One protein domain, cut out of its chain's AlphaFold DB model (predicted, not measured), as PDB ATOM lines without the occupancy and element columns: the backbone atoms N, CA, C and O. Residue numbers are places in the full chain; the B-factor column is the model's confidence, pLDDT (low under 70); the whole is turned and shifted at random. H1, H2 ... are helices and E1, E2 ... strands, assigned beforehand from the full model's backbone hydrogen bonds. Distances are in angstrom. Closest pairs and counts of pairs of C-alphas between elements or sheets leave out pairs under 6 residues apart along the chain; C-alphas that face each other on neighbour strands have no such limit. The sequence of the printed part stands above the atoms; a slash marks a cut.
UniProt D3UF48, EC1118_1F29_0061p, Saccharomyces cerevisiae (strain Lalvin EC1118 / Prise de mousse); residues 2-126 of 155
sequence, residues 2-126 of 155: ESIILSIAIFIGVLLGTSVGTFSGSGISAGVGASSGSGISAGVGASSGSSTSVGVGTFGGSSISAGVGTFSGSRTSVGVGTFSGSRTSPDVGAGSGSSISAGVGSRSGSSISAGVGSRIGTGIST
ATOM      1  N   GLU A   2     109.044 148.902  55.384       62.38
ATOM      2  CA  GLU A   2     109.314 147.454  55.405       62.38
ATOM      3  C   GLU A   2     110.807 147.110  55.346       62.38
ATOM      4  O   GLU A   2     111.254 146.285  56.126       62.38
ATOM      5  N   SER A   3     111.615 147.802  54.535       66.56
ATOM      6  CA  SER A   3     113.066 147.556  54.447       66.56
ATOM      7  C   SER A   3     113.821 147.883  55.741       66.56
ATOM      8  O   SER A   3     114.762 147.182  56.097       66.56
ATOM      9  N   ILE A   4     113.398 148.921  56.470       75.56
ATOM     10  CA  ILE A   4     113.999 149.307  57.758       75.56
ATOM     11  C   ILE A   4     113.597 148.291  58.830       75.56
ATOM     12  O   ILE A   4     114.441 147.835  59.593       75.56
ATOM     13  N   ILE A   5     112.327 147.879  58.837       70.56
ATOM     14  CA  ILE A   5     111.809 146.860  59.755       70.56
ATOM     15  C   ILE A   5     112.499 145.512  59.502       70.56
ATOM     16  O   ILE A   5     112.915 144.866  60.457       70.56
ATOM     17  N   LEU A   6     112.705 145.124  58.239       60.06
ATOM     18  CA  LEU A   6     113.416 143.898  57.865       60.06
ATOM     19  C   LEU A   6     114.891 143.954  58.279       60.06
ATOM     20  O   LEU A   6     115.415 142.983  58.811       60.06
ATOM     21  N   SER A   7     115.549 145.100  58.093       66.56
ATOM     22  CA  SER A   7     116.944 145.306  58.506       66.56
ATOM     23  C   SER A   7     117.104 145.191  60.020       66.56
ATOM     24  O   SER A   7     118.020 144.526  60.498       66.56
ATOM     25  N   ILE A   8     116.185 145.791  60.782       68.38
ATOM     26  CA  ILE A   8     116.161 145.702  62.245       68.38
ATOM     27  C   ILE A   8     115.832 144.271  62.685       68.38
ATOM     28  O   ILE A   8     116.485 143.754  63.583       68.38
ATOM     29  N   ALA A   9     114.882 143.597  62.034       56.69
ATOM     30  CA  ALA A   9     114.516 142.217  62.345       56.69
ATOM     31  C   ALA A   9     115.650 141.224  62.045       56.69
ATOM     32  O   ALA A   9     115.870 140.312  62.834       56.69
ATOM     33  N   ILE A  10     116.408 141.417  60.961       59.38
ATOM     34  CA  ILE A  10     117.597 140.614  60.637       59.38
ATOM     35  C   ILE A  10     118.727 140.927  61.615       59.38
ATOM     36  O   ILE A  10     119.362 140.006  62.113       59.38
ATOM     37  N   PHE A  11     118.963 142.197  61.944       61.94
ATOM     38  CA  PHE A  11     119.981 142.583  62.922       61.94
ATOM     39  C   PHE A  11     119.676 142.009  64.313       61.94
ATOM     40  O   PHE A  11     120.558 141.443  64.949       61.94
ATOM     41  N   ILE A  12     118.414 142.069  64.751       59.28
ATOM     42  CA  ILE A  12     117.942 141.431  65.986       59.28
ATOM     43  C   ILE A  12     117.990 139.900  65.858       59.28
ATOM     44  O   ILE A  12     118.385 139.229  66.801       59.28
ATOM     45  N   GLY A  13     117.660 139.327  64.700       52.84
ATOM     46  CA  GLY A  13     117.729 137.884  64.446       52.84
ATOM     47  C   GLY A  13     119.154 137.321  64.436       52.84
ATOM     48  O   GLY A  13     119.365 136.218  64.919       52.84
ATOM     49  N   VAL A  14     120.140 138.084  63.953       54.41
ATOM     50  CA  VAL A  14     121.582 137.774  64.031       54.41
ATOM     51  C   VAL A  14     122.113 138.021  65.443       54.41
ATOM     52  O   VAL A  14     122.970 137.282  65.915       54.41
ATOM     53  N   LEU A  15     121.578 139.023  66.143       53.75
ATOM     54  CA  LEU A  15     121.891 139.272  67.545       53.75
ATOM     55  C   LEU A  15     121.377 138.148  68.456       53.75
ATOM     56  O   LEU A  15     122.055 137.826  69.422       53.75
ATOM     57  N   LEU A  16     120.219 137.557  68.134       52.62
ATOM     58  CA  LEU A  16     119.570 136.452  68.853       52.62
ATOM     59  C   LEU A  16     119.890 135.061  68.270       52.62
ATOM     60  O   LEU A  16     119.408 134.050  68.784       52.62
ATOM     61  N   GLY A  17     120.669 134.995  67.190       50.84
ATOM     62  CA  GLY A  17     120.877 133.803  66.372       50.84
ATOM     63  C   GLY A  17     122.351 133.526  66.105       50.84
ATOM     64  O   GLY A  17     123.208 134.395  66.232       50.84
ATOM     65  N   THR A  18     122.642 132.274  65.756       54.91
ATOM     66  CA  THR A  18     123.991 131.729  65.570       54.91
ATOM     67  C   THR A  18     124.883 132.635  64.719       54.91
ATOM     68  O   THR A  18     124.701 132.708  63.504       54.91
ATOM     69  N   SER A  19     125.842 133.317  65.340       58.44
ATOM     70  CA  SER A  19     126.694 134.310  64.686       58.44
ATOM     71  C   SER A  19     128.174 134.059  64.973       58.44
ATOM     72  O   SER A  19     128.558 133.539  66.024       58.44
ATOM     73  N   VAL A  20     129.014 134.402  63.991       63.19
ATOM     74  CA  VAL A  20     130.462 134.515  64.170       63.19
ATOM     75  C   VAL A  20     130.803 135.993  64.238       63.19
ATOM     76  O   VAL A  20     130.577 136.709  63.264       63.19
ATOM     77  N   GLY A  21     131.308 136.478  65.371       66.50
ATOM     78  CA  GLY A  21     131.588 137.907  65.503       66.50
ATOM     79  C   GLY A  21     131.904 138.396  66.909       66.50
ATOM     80  O   GLY A  21     132.022 137.621  67.859       66.50
ATOM     81  N   THR A  22     132.073 139.712  67.026       67.19
ATOM     82  CA  THR A  22     132.297 140.406  68.294       67.19
ATOM     83  C   THR A  22     131.041 141.167  68.707       67.19
ATOM     84  O   THR A  22     130.460 141.908  67.916       67.19
ATOM     85  N   PHE A  23     130.608 140.987  69.952       66.50
ATOM     86  CA  PHE A  23     129.439 141.659  70.510       66.50
ATOM     87  C   PHE A  23     129.811 142.473  71.751       66.50
ATOM     88  O   PHE A  23     130.613 142.033  72.577       66.50
ATOM     89  N   SER A  24     129.205 143.652  71.896       66.81
ATOM     90  CA  SER A  24     129.330 144.497  73.082       66.81
ATOM     91  C   SER A  24     127.950 144.985  73.511       66.81
ATOM     92  O   SER A  24     127.230 145.573  72.707       66.81
ATOM     93  N   GLY A  25     127.583 144.746  74.768       68.00
ATOM     94  CA  GLY A  25     126.309 145.179  75.339       68.00
ATOM     95  C   GLY A  25     125.553 144.055  76.035       68.00
ATOM     96  O   GLY A  25     126.152 143.099  76.529       68.00
ATOM     97  N   SER A  26     124.226 144.194  76.105       71.56
ATOM     98  CA  SER A  26     123.360 143.155  76.666       71.56
ATOM     99  C   SER A  26     122.673 142.355  75.570       71.56
ATOM    100  O   SER A  26     122.115 142.949  74.652       71.56
ATOM    101  N   GLY A  27     122.718 141.024  75.644       67.62
ATOM    102  CA  GLY A  27     122.182 140.177  74.577       67.62
ATOM    103  C   GLY A  27     122.240 138.678  74.858       67.62
ATOM    104  O   GLY A  27     122.827 138.234  75.847       67.62
ATOM    105  N   ILE A  28     121.607 137.908  73.972       68.31
ATOM    106  CA  ILE A  28     121.614 136.443  73.977       68.31
ATOM    107  C   ILE A  28     122.221 135.993  72.657       68.31
ATOM    108  O   ILE A  28     121.620 136.259  71.628       68.31
ATOM    109  N   SER A  29     123.365 135.316  72.673       66.81
ATOM    110  CA  SER A  29     124.031 134.865  71.449       66.81
ATOM    111  C   SER A  29     124.314 133.365  71.461       66.81
ATOM    112  O   SER A  29     124.529 132.745  72.502       66.81
ATOM    113  N   ALA A  30     124.347 132.773  70.272       69.12
ATOM    114  CA  ALA A  30     124.905 131.448  70.056       69.12
ATOM    115  C   ALA A  30     125.963 131.537  68.949       69.12
ATOM    116  O   ALA A  30     125.823 132.363  68.054       69.12
ATOM    117  N   GLY A  31     127.011 130.714  68.973       72.50
ATOM    118  CA  GLY A  31     127.999 130.658  67.889       72.50
ATOM    119  C   GLY A  31     129.448 130.822  68.338       72.50
ATOM    120  O   GLY A  31     129.815 130.413  69.439       72.50
ATOM    121  N   VAL A  32     130.292 131.347  67.448       74.62
ATOM    122  CA  VAL A  32     131.744 131.429  67.668       74.62
ATOM    123  C   VAL A  32     132.182 132.884  67.732       74.62
ATOM    124  O   VAL A  32     132.106 133.585  66.732       74.62
ATOM    125  N   GLY A  33     132.664 133.379  68.868       73.69
ATOM    126  CA  GLY A  33     132.951 134.812  68.940       73.69
ATOM    127  C   GLY A  33     133.395 135.351  70.286       73.69
ATOM    128  O   GLY A  33     133.579 134.608  71.248       73.69
ATOM    129  N   ALA A  34     133.579 136.669  70.341       72.94
ATOM    130  CA  ALA A  34     133.900 137.375  71.576       72.94
ATOM    131  C   ALA A  34     132.720 138.249  72.016       72.94
ATOM    132  O   ALA A  34     132.198 139.026  71.224       72.94
ATOM    133  N   SER A  35     132.309 138.164  73.276       71.69
ATOM    134  CA  SER A  35     131.204 138.954  73.827       71.69
ATOM    135  C   SER A  35     131.645 139.723  75.068       71.69
ATOM    136  O   SER A  35     132.172 139.124  76.005       71.69
ATOM    137  N   SER A  36     131.372 141.023  75.130       73.12
ATOM    138  CA  SER A  36     131.578 141.832  76.335       73.12
ATOM    139  C   SER A  36     130.261 142.428  76.825       73.12
ATOM    140  O   SER A  36     129.501 142.974  76.031       73.12
ATOM    141  N   GLY A  37     129.987 142.348  78.128       76.69
ATOM    142  CA  GLY A  37     128.800 142.944  78.745       76.69
ATOM    143  C   GLY A  37     127.962 141.951  79.545       76.69
ATOM    144  O   GLY A  37     128.505 141.044  80.180       76.69
ATOM    145  N   SER A  38     126.644 142.171  79.569       75.44
ATOM    146  CA  SER A  38     125.707 141.372  80.368       75.44
ATOM    147  C   SER A  38     124.844 140.486  79.483       75.44
ATOM    148  O   SER A  38     123.978 140.988  78.779       75.44
ATOM    149  N   GLY A  39     125.037 139.171  79.486       73.31
ATOM    150  CA  GLY A  39     124.342 138.350  78.497       73.31
ATOM    151  C   GLY A  39     124.385 136.853  78.721       73.31
ATOM    152  O   GLY A  39     125.039 136.358  79.642       73.31
ATOM    153  N   ILE A  40     123.666 136.149  77.853       74.19
ATOM    154  CA  ILE A  40     123.631 134.689  77.805       74.19
ATOM    155  C   ILE A  40     124.306 134.251  76.508       74.19
ATOM    156  O   ILE A  40     123.892 134.682  75.438       74.19
ATOM    157  N   SER A  41     125.338 133.415  76.583       73.44
ATOM    158  CA  SER A  41     126.052 132.935  75.397       73.44
ATOM    159  C   SER A  41     126.154 131.413  75.354       73.44
ATOM    160  O   SER A  41     126.333 130.753  76.378       73.44
ATOM    161  N   ALA A  42     126.056 130.836  74.158       77.56
ATOM    162  CA  ALA A  42     126.301 129.415  73.931       77.56
ATOM    163  C   ALA A  42     127.237 129.198  72.735       77.56
ATOM    164  O   ALA A  42     126.921 129.595  71.616       77.56
ATOM    165  N   GLY A  43     128.375 128.537  72.934       79.38
ATOM    166  CA  GLY A  43     129.274 128.172  71.840       79.38
ATOM    167  C   GLY A  43     130.751 128.309  72.179       79.38
ATOM    168  O   GLY A  43     131.173 127.982  73.287       79.38
ATOM    169  N   VAL A  44     131.557 128.713  71.198       79.06
ATOM    170  CA  VAL A  44     133.019 128.721  71.325       79.06
ATOM    171  C   VAL A  44     133.550 130.146  71.304       79.06
ATOM    172  O   VAL A  44     133.328 130.869  70.342       79.06
ATOM    173  N   GLY A  45     134.311 130.557  72.314       81.38
ATOM    174  CA  GLY A  45     135.020 131.830  72.249       81.38
ATOM    175  C   GLY A  45     135.221 132.520  73.586       81.38
ATOM    176  O   GLY A  45     135.417 131.867  74.608       81.38
ATOM    177  N   ALA A  46     135.261 133.849  73.554       79.44
ATOM    178  CA  ALA A  46     135.646 134.658  74.701       79.44
ATOM    179  C   ALA A  46     134.454 135.437  75.259       79.44
ATOM    180  O   ALA A  46     133.748 136.100  74.504       79.44
ATOM    181  N   SER A  47     134.245 135.444  76.573       77.50
ATOM    182  CA  SER A  47     133.242 136.322  77.188       77.50
ATOM    183  C   SER A  47     133.812 137.099  78.363       77.50
ATOM    184  O   SER A  47     134.471 136.523  79.219       77.50
ATOM    185  N   SER A  48     133.527 138.397  78.445       79.94
ATOM    186  CA  SER A  48     133.895 139.245  79.582       79.94
ATOM    187  C   SER A  48     132.686 139.986  80.147       79.94
ATOM    188  O   SER A  48     131.929 140.595  79.398       79.94
ATOM    189  N   GLY A  49     132.528 139.989  81.471       83.06
ATOM    190  CA  GLY A  49     131.468 140.733  82.161       83.06
ATOM    191  C   GLY A  49     130.515 139.835  82.946       83.06
ATOM    192  O   GLY A  49     130.904 138.756  83.395       83.06
ATOM    193  N   SER A  50     129.282 140.308  83.132       82.62
ATOM    194  CA  SER A  50     128.239 139.632  83.909       82.62
ATOM    195  C   SER A  50     127.453 138.659  83.034       82.62
ATOM    196  O   SER A  50     126.453 139.038  82.433       82.62
ATOM    197  N   SER A  51     127.902 137.410  82.912       78.00
ATOM    198  CA  SER A  51     127.377 136.505  81.875       78.00
ATOM    199  C   SER A  51     126.959 135.126  82.375       78.00
ATOM    200  O   SER A  51     127.498 134.600  83.349       78.00
ATOM    201  N   THR A  52     126.002 134.524  81.667       81.44
ATOM    202  CA  THR A  52     125.717 133.087  81.742       81.44
ATOM    203  C   THR A  52     126.185 132.439  80.449       81.44
ATOM    204  O   THR A  52     125.707 132.811  79.385       81.44
ATOM    205  N   SER A  53     127.134 131.510  80.505       77.81
ATOM    206  CA  SER A  53     127.764 130.963  79.295       77.81
ATOM    207  C   SER A  53     127.833 129.442  79.289       77.81
ATOM    208  O   SER A  53     128.098 128.815  80.313       77.81
ATOM    209  N   VAL A  54     127.620 128.830  78.128       82.00
ATOM    210  CA  VAL A  54     127.820 127.390  77.930       82.00
ATOM    211  C   VAL A  54     128.722 127.157  76.728       82.00
ATOM    212  O   VAL A  54     128.431 127.632  75.635       82.00
ATOM    213  N   GLY A  55     129.795 126.391  76.902       84.19
ATOM    214  CA  GLY A  55     130.626 125.929  75.795       84.19
ATOM    215  C   GLY A  55     132.120 126.015  76.070       84.19
ATOM    216  O   GLY A  55     132.573 125.720  77.176       84.19
ATOM    217  N   VAL A  56     132.903 126.334  75.042       84.69
ATOM    218  CA  VAL A  56     134.365 126.203  75.088       84.69
ATOM    219  C   VAL A  56     135.042 127.550  74.912       84.69
ATOM    220  O   VAL A  56     134.803 128.228  73.921       84.69
ATOM    221  N   GLY A  57     135.949 127.922  75.811       86.12
ATOM    222  CA  GLY A  57     136.812 129.078  75.586       86.12
ATOM    223  C   GLY A  57     137.199 129.837  76.841       86.12
ATOM    224  O   GLY A  57     137.492 129.237  77.874       86.12
ATOM    225  N   THR A  58     137.306 131.157  76.725       85.62
ATOM    226  CA  THR A  58     137.898 132.012  77.755       85.62
ATOM    227  C   THR A  58     136.844 132.933  78.333       85.62
ATOM    228  O   THR A  58     136.303 133.809  77.668       85.62
ATOM    229  N   PHE A  59     136.532 132.764  79.608       84.06
ATOM    230  CA  PHE A  59     135.500 133.567  80.236       84.06
ATOM    231  C   PHE A  59     136.130 134.381  81.378       84.06
ATOM    232  O   PHE A  59     136.879 133.845  82.200       84.06
ATOM    233  N   GLY A  60     135.787 135.666  81.468       82.75
ATOM    234  CA  GLY A  60     136.219 136.603  82.501       82.75
ATOM    235  C   GLY A  60     135.054 137.351  83.160       82.75
ATOM    236  O   GLY A  60     134.062 137.673  82.512       82.75
ATOM    237  N   GLY A  61     135.183 137.660  84.449       86.19
ATOM    238  CA  GLY A  61     134.200 138.434  85.214       86.19
ATOM    239  C   GLY A  61     133.226 137.580  86.028       86.19
ATOM    240  O   GLY A  61     133.455 136.388  86.262       86.19
ATOM    241  N   SER A  62     132.150 138.221  86.489       84.44
ATOM    242  CA  SER A  62     131.107 137.604  87.309       84.44
ATOM    243  C   SER A  62     130.218 136.716  86.450       84.44
ATOM    244  O   SER A  62     129.487 137.216  85.607       84.44
ATOM    245  N   SER A  63     130.280 135.397  86.605       78.56
ATOM    246  CA  SER A  63     129.582 134.534  85.644       78.56
ATOM    247  C   SER A  63     129.127 133.195  86.187       78.56
ATOM    248  O   SER A  63     129.736 132.614  87.089       78.56
ATOM    249  N   ILE A  64     128.061 132.699  85.565       81.44
ATOM    250  CA  ILE A  64     127.621 131.316  85.669       81.44
ATOM    251  C   ILE A  64     128.047 130.630  84.376       81.44
ATOM    252  O   ILE A  64     127.679 131.087  83.299       81.44
ATOM    253  N   SER A  65     128.876 129.590  84.441       78.81
ATOM    254  CA  SER A  65     129.386 128.974  83.207       78.81
ATOM    255  C   SER A  65     129.437 127.456  83.240       78.81
ATOM    256  O   SER A  65     129.691 126.857  84.279       78.81
ATOM    257  N   ALA A  66     129.209 126.822  82.096       82.81
ATOM    258  CA  ALA A  66     129.387 125.385  81.943       82.81
ATOM    259  C   ALA A  66     130.237 125.071  80.712       82.81
ATOM    260  O   ALA A  66     129.941 125.553  79.622       82.81
ATOM    261  N   GLY A  67     131.269 124.241  80.864       84.88
ATOM    262  CA  GLY A  67     132.032 123.724  79.726       84.88
ATOM    263  C   GLY A  67     133.541 123.691  79.931       84.88
ATOM    264  O   GLY A  67     134.015 123.337  81.009       84.88
ATOM    265  N   VAL A  68     134.314 123.972  78.883       85.25
ATOM    266  CA  VAL A  68     135.763 123.705  78.860       85.25
ATOM    267  C   VAL A  68     136.555 124.970  78.558       85.25
ATOM    268  O   VAL A  68     136.241 125.680  77.611       85.25
ATOM    269  N   GLY A  69     137.625 125.237  79.304       87.31
ATOM    270  CA  GLY A  69     138.563 126.303  78.948       87.31
ATOM    271  C   GLY A  69     139.130 127.073  80.129       87.31
ATOM    272  O   GLY A  69     139.499 126.479  81.142       87.31
ATOM    273  N   THR A  70     139.278 128.386  79.975       87.12
ATOM    274  CA  THR A  70     139.900 129.244  80.987       87.12
ATOM    275  C   THR A  70     138.876 130.177  81.611       87.12
ATOM    276  O   THR A  70     138.000 130.734  80.947       87.12
ATOM    277  N   PHE A  71     138.968 130.325  82.924       85.62
ATOM    278  CA  PHE A  71     137.928 130.951  83.715       85.62
ATOM    279  C   PHE A  71     138.542 131.922  84.725       85.62
ATOM    280  O   PHE A  71     139.328 131.504  85.570       85.62
ATOM    281  N   SER A  72     138.173 133.203  84.671       86.12
ATOM    282  CA  SER A  72     138.702 134.241  85.567       86.12
ATOM    283  C   SER A  72     137.602 135.071  86.239       86.12
ATOM    284  O   SER A  72     136.658 135.501  85.576       86.12
ATOM    285  N   GLY A  73     137.721 135.333  87.542       87.25
ATOM    286  CA  GLY A  73     136.817 136.204  88.307       87.25
ATOM    287  C   GLY A  73     135.957 135.466  89.338       87.25
ATOM    288  O   GLY A  73     136.362 134.432  89.865       87.25
ATOM    289  N   SER A  74     134.781 136.021  89.650       86.00
ATOM    290  CA  SER A  74     133.822 135.454  90.614       86.00
ATOM    291  C   SER A  74     132.806 134.562  89.910       86.00
ATOM    292  O   SER A  74     132.044 135.035  89.068       86.00
ATOM    293  N   ARG A  75     132.817 133.257  90.193       80.62
ATOM    294  CA  ARG A  75     132.179 132.270  89.314       80.62
ATOM    295  C   ARG A  75     131.445 131.158  90.028       80.62
ATOM    296  O   ARG A  75     131.938 130.576  90.993       80.62
ATOM    297  N   THR A  76     130.334 130.765  89.427       83.19
ATOM    298  CA  THR A  76     129.693 129.476  89.675       83.19
ATOM    299  C   THR A  76     129.768 128.693  88.379       83.19
ATOM    300  O   THR A  76     129.135 129.067  87.397       83.19
ATOM    301  N   SER A  77     130.620 127.672  88.315       77.00
ATOM    302  CA  SER A  77     130.920 127.058  87.022       77.00
ATOM    303  C   SER A  77     131.216 125.580  87.069       77.00
ATOM    304  O   SER A  77     132.079 125.188  87.837       77.00
ATOM    305  N   VAL A  78     130.601 124.792  86.192       80.62
ATOM    306  CA  VAL A  78     130.866 123.351  86.059       80.62
ATOM    307  C   VAL A  78     131.710 123.115  84.818       80.62
ATOM    308  O   VAL A  78     131.301 123.479  83.714       80.62
ATOM    309  N   GLY A  79     132.881 122.508  84.955       81.50
ATOM    310  CA  GLY A  79     133.718 122.362  83.779       81.50
ATOM    311  C   GLY A  79     135.097 121.771  83.958       81.50
ATOM    312  O   GLY A  79     135.531 121.371  85.042       81.50
ATOM    313  N   VAL A  80     135.799 121.757  82.829       83.12
ATOM    314  CA  VAL A  80     137.178 121.288  82.722       83.12
ATOM    315  C   VAL A  80     138.080 122.443  82.305       83.12
ATOM    316  O   VAL A  80     137.801 123.115  81.315       83.12
ATOM    317  N   GLY A  81     139.183 122.664  83.018       86.25
ATOM    318  CA  GLY A  81     140.222 123.588  82.561       86.25
ATOM    319  C   GLY A  81     140.924 124.371  83.661       86.25
ATOM    320  O   GLY A  81     141.239 123.824  84.719       86.25
ATOM    321  N   THR A  82     141.247 125.634  83.382       86.06
ATOM    322  CA  THR A  82     142.018 126.490  84.292       86.06
ATOM    323  C   THR A  82     141.157 127.590  84.886       86.06
ATOM    324  O   THR A  82     140.380 128.244  84.196       86.06
ATOM    325  N   PHE A  83     141.299 127.804  86.189       84.88
ATOM    326  CA  PHE A  83     140.435 128.690  86.955       84.88
ATOM    327  C   PHE A  83     141.271 129.653  87.795       84.88
ATOM    328  O   PHE A  83     142.233 129.239  88.433       84.88
ATOM    329  N   SER A  84     140.888 130.925  87.824       86.12
ATOM    330  CA  SER A  84     141.511 131.961  88.650       86.12
ATOM    331  C   SER A  84     140.438 132.833  89.300       86.12
ATOM    332  O   SER A  84     139.548 133.339  88.615       86.12
ATOM    333  N   GLY A  85     140.509 133.021  90.616       86.12
ATOM    334  CA  GLY A  85     139.598 133.884  91.372       86.12
ATOM    335  C   GLY A  85     138.703 133.129  92.355       86.12
ATOM    336  O   GLY A  85     139.114 132.132  92.949       86.12
ATOM    337  N   SER A  86     137.495 133.651  92.568       85.00
ATOM    338  CA  SER A  86     136.537 133.136  93.550       85.00
ATOM    339  C   SER A  86     135.559 132.177  92.889       85.00
ATOM    340  O   SER A  86     134.904 132.554  91.918       85.00
ATOM    341  N   ARG A  87     135.420 130.953  93.407       82.38
ATOM    342  CA  ARG A  87     134.648 129.916  92.713       82.38
ATOM    343  C   ARG A  87     133.824 128.979  93.596       82.38
ATOM    344  O   ARG A  87     134.313 128.497  94.615       82.38
ATOM    345  N   THR A  88     132.636 128.606  93.115       83.69
ATOM    346  CA  THR A  88     131.772 127.557  93.688       83.69
ATOM    347  C   THR A  88     131.229 126.588  92.618       83.69
ATOM    348  O   THR A  88     130.386 126.993  91.826       83.69
ATOM    349  N   SER A  89     131.690 125.324  92.544       76.88
ATOM    350  CA  SER A  89     131.088 124.234  91.709       76.88
ATOM    351  C   SER A  89     131.941 122.956  91.642       76.88
ATOM    352  O   SER A  89     133.017 122.981  92.213       76.88
ATOM    353  N   PRO A  90     131.492 121.835  91.030       77.62
ATOM    354  CA  PRO A  90     132.276 120.611  90.816       77.62
ATOM    355  C   PRO A  90     133.072 120.604  89.501       77.62
ATOM    356  O   PRO A  90     132.485 120.875  88.457       77.62
ATOM    357  N   ASP A  91     134.366 120.240  89.521       75.56
ATOM    358  CA  ASP A  91     135.285 120.532  88.403       75.56
ATOM    359  C   ASP A  91     136.517 119.646  88.254       75.56
ATOM    360  O   ASP A  91     137.000 119.037  89.212       75.56
ATOM    361  N   VAL A  92     137.092 119.672  87.048       77.44
ATOM    362  CA  VAL A  92     138.382 119.044  86.745       77.44
ATOM    363  C   VAL A  92     139.383 120.078  86.227       77.44
ATOM    364  O   VAL A  92     139.113 120.795  85.269       77.44
ATOM    365  N   GLY A  93     140.570 120.137  86.827       81.62
ATOM    366  CA  GLY A  93     141.686 120.938  86.320       81.62
ATOM    367  C   GLY A  93     142.398 121.778  87.377       81.62
ATOM    368  O   GLY A  93     142.416 121.436  88.560       81.62
ATOM    369  N   ALA A  94     143.054 122.849  86.936       80.56
ATOM    370  CA  ALA A  94     143.922 123.661  87.785       80.56
ATOM    371  C   ALA A  94     143.215 124.941  88.240       80.56
ATOM    372  O   ALA A  94     142.603 125.630  87.432       80.56
ATOM    373  N   GLY A  95     143.314 125.283  89.523       81.50
ATOM    374  CA  GLY A  95     142.678 126.472  90.089       81.50
ATOM    375  C   GLY A  95     143.614 127.303  90.961       81.50
ATOM    376  O   GLY A  95     144.376 126.743  91.747       81.50
ATOM    377  N   SER A  96     143.513 128.626  90.886       81.50
ATOM    378  CA  SER A  96     144.103 129.561  91.846       81.50
ATOM    379  C   SER A  96     143.034 130.463  92.473       81.50
ATOM    380  O   SER A  96     142.112 130.916  91.797       81.50
ATOM    381  N   GLY A  97     143.159 130.738  93.772       84.06
ATOM    382  CA  GLY A  97     142.264 131.629  94.515       84.06
ATOM    383  C   GLY A  97     141.308 130.906  95.468       84.06
ATOM    384  O   GLY A  97     141.533 129.762  95.868       84.06
ATOM    385  N   SER A  98     140.251 131.614  95.867       81.88
ATOM    386  CA  SER A  98     139.273 131.141  96.849       81.88
ATOM    387  C   SER A  98     138.268 130.200  96.201       81.88
ATOM    388  O   SER A  98     137.554 130.597  95.285       81.88
ATOM    389  N   SER A  99     138.166 128.951  96.653       79.56
ATOM    390  CA  SER A  99     137.278 128.013  95.961       79.56
ATOM    391  C   SER A  99     136.623 126.943  96.831       79.56
ATOM    392  O   SER A  99     137.241 126.354  97.711       79.56
ATOM    393  N   ILE A 100     135.364 126.638  96.519       81.75
ATOM    394  CA  ILE A 100     134.590 125.532  97.087       81.75
ATOM    395  C   ILE A 100     134.247 124.597  95.923       81.75
ATOM    396  O   ILE A 100     133.449 124.961  95.062       81.75
ATOM    397  N   SER A 101     134.895 123.428  95.835       75.69
ATOM    398  CA  SER A 101     134.584 122.464  94.758       75.69
ATOM    399  C   SER A 101     134.683 121.012  95.168       75.69
ATOM    400  O   SER A 101     135.529 120.649  95.985       75.69
ATOM    401  N   ALA A 102     133.893 120.174  94.504       77.25
ATOM    402  CA  ALA A 102     134.195 118.758  94.386       77.25
ATOM    403  C   ALA A 102     134.961 118.487  93.077       77.25
ATOM    404  O   ALA A 102     134.722 119.177  92.097       77.25
ATOM    405  N   GLY A 103     135.877 117.518  93.029       75.06
ATOM    406  CA  GLY A 103     136.477 117.078  91.759       75.06
ATOM    407  C   GLY A 103     137.989 116.869  91.765       75.06
ATOM    408  O   GLY A 103     138.580 116.607  92.815       75.06
ATOM    409  N   VAL A 104     138.613 116.908  90.584       74.81
ATOM    410  CA  VAL A 104     139.984 116.413  90.374       74.81
ATOM    411  C   VAL A 104     140.922 117.505  89.873       74.81
ATOM    412  O   VAL A 104     140.648 118.130  88.857       74.81
ATOM    413  N   GLY A 105     142.068 117.694  90.530       78.88
ATOM    414  CA  GLY A 105     143.144 118.538  89.998       78.88
ATOM    415  C   GLY A 105     143.895 119.378  91.028       78.88
ATOM    416  O   GLY A 105     143.794 119.163  92.236       78.88
ATOM    417  N   SER A 106     144.706 120.312  90.540       79.31
ATOM    418  CA  SER A 106     145.660 121.070  91.357       79.31
ATOM    419  C   SER A 106     145.085 122.414  91.788       79.31
ATOM    420  O   SER A 106     144.583 123.165  90.955       79.31
ATOM    421  N   ARG A 107     145.174 122.755  93.076       79.06
ATOM    422  CA  ARG A 107     144.664 124.031  93.606       79.06
ATOM    423  C   ARG A 107     145.721 124.810  94.367       79.06
ATOM    424  O   ARG A 107     146.451 124.235  95.170       79.06
ATOM    425  N   SER A 108     145.736 126.121  94.156       79.56
ATOM    426  CA  SER A 108     146.529 127.078  94.920       79.56
ATOM    427  C   SER A 108     145.627 128.109  95.607       79.56
ATOM    428  O   SER A 108     144.746 128.674  94.960       79.56
ATOM    429  N   GLY A 109     145.835 128.370  96.897       80.69
ATOM    430  CA  GLY A 109     145.062 129.332  97.693       80.69
ATOM    431  C   GLY A 109     144.028 128.699  98.632       80.69
ATOM    432  O   GLY A 109     144.079 127.504  98.931       80.69
ATOM    433  N   SER A 110     143.102 129.525  99.123       78.69
ATOM    434  CA  SER A 110     142.090 129.135 100.113       78.69
ATOM    435  C   SER A 110     141.036 128.212  99.503       78.69
ATOM    436  O   SER A 110     140.301 128.617  98.604       78.69
ATOM    437  N   SER A 111     140.917 126.966  99.969       74.38
ATOM    438  CA  SER A 111     139.975 126.028  99.340       74.38
ATOM    439  C   SER A 111     139.263 125.051 100.276       74.38
ATOM    440  O   SER A 111     139.853 124.480 101.184       74.38
ATOM    441  N   ILE A 112     137.985 124.789  99.996       77.00
ATOM    442  CA  ILE A 112     137.196 123.711 100.607       77.00
ATOM    443  C   ILE A 112     136.851 122.701  99.516       77.00
ATOM    444  O   ILE A 112     136.422 123.081  98.421       77.00
ATOM    445  N   SER A 113     137.054 121.406  99.772       71.19
ATOM    446  CA  SER A 113     136.757 120.410  98.745       71.19
ATOM    447  C   SER A 113     136.496 118.981  99.172       71.19
ATOM    448  O   SER A 113     137.063 118.512 100.159       71.19
ATOM    449  N   ALA A 114     135.867 118.260  98.249       70.19
ATOM    450  CA  ALA A 114     135.850 116.805  98.195       70.19
ATOM    451  C   ALA A 114     136.442 116.311  96.863       70.19
ATOM    452  O   ALA A 114     135.909 116.626  95.804       70.19
ATOM    453  N   GLY A 115     137.543 115.557  96.874       71.62
ATOM    454  CA  GLY A 115     138.087 114.997  95.630       71.62
ATOM    455  C   GLY A 115     139.584 114.704  95.638       71.62
ATOM    456  O   GLY A 115     140.227 114.710  96.688       71.62
ATOM    457  N   VAL A 116     140.138 114.409  94.464       67.12
ATOM    458  CA  VAL A 116     141.510 113.901  94.304       67.12
ATOM    459  C   VAL A 116     142.391 114.973  93.674       67.12
ATOM    460  O   VAL A 116     142.094 115.460  92.590       67.12
ATOM    461  N   GLY A 117     143.496 115.350  94.315       73.88
ATOM    462  CA  GLY A 117     144.405 116.323  93.717       73.88
ATOM    463  C   GLY A 117     145.405 116.938  94.683       73.88
ATOM    464  O   GLY A 117     145.364 116.678  95.884       73.88
ATOM    465  N   SER A 118     146.303 117.756  94.137       70.75
ATOM    466  CA  SER A 118     147.344 118.452  94.897       70.75
ATOM    467  C   SER A 118     146.870 119.835  95.349       70.75
ATOM    468  O   SER A 118     146.140 120.517  94.625       70.75
ATOM    469  N   ARG A 119     147.271 120.258  96.550       69.31
ATOM    470  CA  ARG A 119     146.913 121.565  97.119       69.31
ATOM    471  C   ARG A 119     148.124 122.286  97.662       69.31
ATOM    472  O   ARG A 119     148.917 121.699  98.388       69.31
ATOM    473  N   ILE A 120     148.189 123.577  97.369       69.44
ATOM    474  CA  ILE A 120     149.160 124.510  97.930       69.44
ATOM    475  C   ILE A 120     148.372 125.670  98.546       69.44
ATOM    476  O   ILE A 120     147.750 126.445  97.830       69.44
ATOM    477  N   GLY A 121     148.352 125.784  99.873       73.12
ATOM    478  CA  GLY A 121     147.618 126.841 100.579       73.12
ATOM    479  C   GLY A 121     146.780 126.319 101.743       73.12
ATOM    480  O   GLY A 121     146.923 125.175 102.170       73.12
ATOM    481  N   THR A 122     145.908 127.174 102.269       70.25
ATOM    482  CA  THR A 122     145.015 126.849 103.385       70.25
ATOM    483  C   THR A 122     143.744 126.175 102.870       70.25
ATOM    484  O   THR A 122     143.133 126.609 101.893       70.25
ATOM    485  N   GLY A 123     143.302 125.087 103.502       66.38
ATOM    486  CA  GLY A 123     142.076 124.450 103.038       66.38
ATOM    487  C   GLY A 123     141.617 123.227 103.808       66.38
ATOM    488  O   GLY A 123     142.384 122.590 104.521       66.38
ATOM    489  N   ILE A 124     140.340 122.899 103.618       65.69
ATOM    490  CA  ILE A 124     139.682 121.724 104.194       65.69
ATOM    491  C   ILE A 124     139.451 120.711 103.067       65.69
ATOM    492  O   ILE A 124     138.791 121.015 102.069       65.69
ATOM    493  N   SER A 125     139.989 119.498 103.221       66.94
ATOM    494  CA  SER A 125     139.782 118.380 102.292       66.94
ATOM    495  C   SER A 125     139.091 117.221 103.001       66.94
ATOM    496  O   SER A 125     139.635 116.655 103.946       66.94
ATOM    497  N   THR A 126     137.908 116.827 102.528       65.31
ATOM    498  CA  THR A 126     137.173 115.685 103.101       65.31
ATOM    499  C   THR A 126     137.813 114.334 102.753       65.31
ATOM    500  O   THR A 126     137.633 113.360 103.479       65.31
TER     501      THR A 126
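What this domain is: This is residues 2 to 126 of the 155 residues of the protein "EC1118_1F29_0061p" of Saccharomyces cerevisiae (strain Lalvin EC1118 / Prise de mousse) (UniProt D3UF48). The chain is wound in stacked turns, a narrow solenoid whose strands E1 to E7 lie side by side round one long axis, with the helix H1 at its first end. Residues 2 to 11 of H1 stick out from the coil, and the long strands E1, E2 and E3 bend sharply as they follow its turns. The printed part has 125 residues, with one named helix followed by seven named strands, and the class is mostly strand. The strands form a branched, strongly twisted sheet in which the neighbour pairs are parallel. The whole is a loose rod, with a radius of gyration of the C-alphas of 17.2 A and spans of 64 by 17 by 17 A.

How they stand to each other: H1, residues 2 to 15, only grazes the sheet with its residues 12 to 15; every O i to N i+4 pair in it is within hydrogen-bond range. Its closest C-alphas to E1, residues 19 to 48, are those of Leu 15 and Ser 29, 6.3 A apart. E1 is an edge strand and bends by 178 degrees at residue 32. E2, residues 51 to 60, is parallel to E1, with N 43 and O 54 at 2.8 A. On the other side of E2 is E3, residues 63 to 88, also parallel, with N 55 and O 66 at 2.8 A. The pairing of E3 is staggered: residues 63 to 72 pair with E2, residues 79 to 84 with E4, residues 91 to 96, and residues 87 to 88 with E5, residues 99 to 104. Within hydrogen-bond range are N 83 and O 94 across E3 and E4, at 2.8 A, N 100 and O 87 across E3 and E5, at 2.9 A, and N 91 and O 102 across E4 and E5, at 2.8 A. E3 and E4 lie on one side of E5, and E6, residues 111 to 116, on the other, with N 103 and O 114 at 2.9 A. E7, residues 123 to 125, is the other edge strand, parallel to E6, with N 124 and O 111 at 2.9 A. E1 and E7 are apart.

Where its parts are: H1 begins at C-alpha 2, (109.314, 147.454, 55.405), and is 19.3 A long. From first to last C-alpha, E1 measures 17.3 A, E2 8.9 A and E3 10.9 A. E2 begins at C-alpha 51, (127.377, 136.505, 81.875). E4 measures 13.1 A, E5 and E6 13.2 A each, and E7 6.5 A, ending at C-alpha 125, (139.782, 118.380, 102.292).

The domain as a whole: The two C-alphas farthest apart are those of Glu 2 and Thr 126, 63.7 A. Without residues 2 to 11, the body spans 49 by 18 by 15 A. The printed part has no cut and no long link. Mean pLDDT of the printed part is 75.2; 33 residues are under 70, among them residues 6 to 25 and 123 to 126.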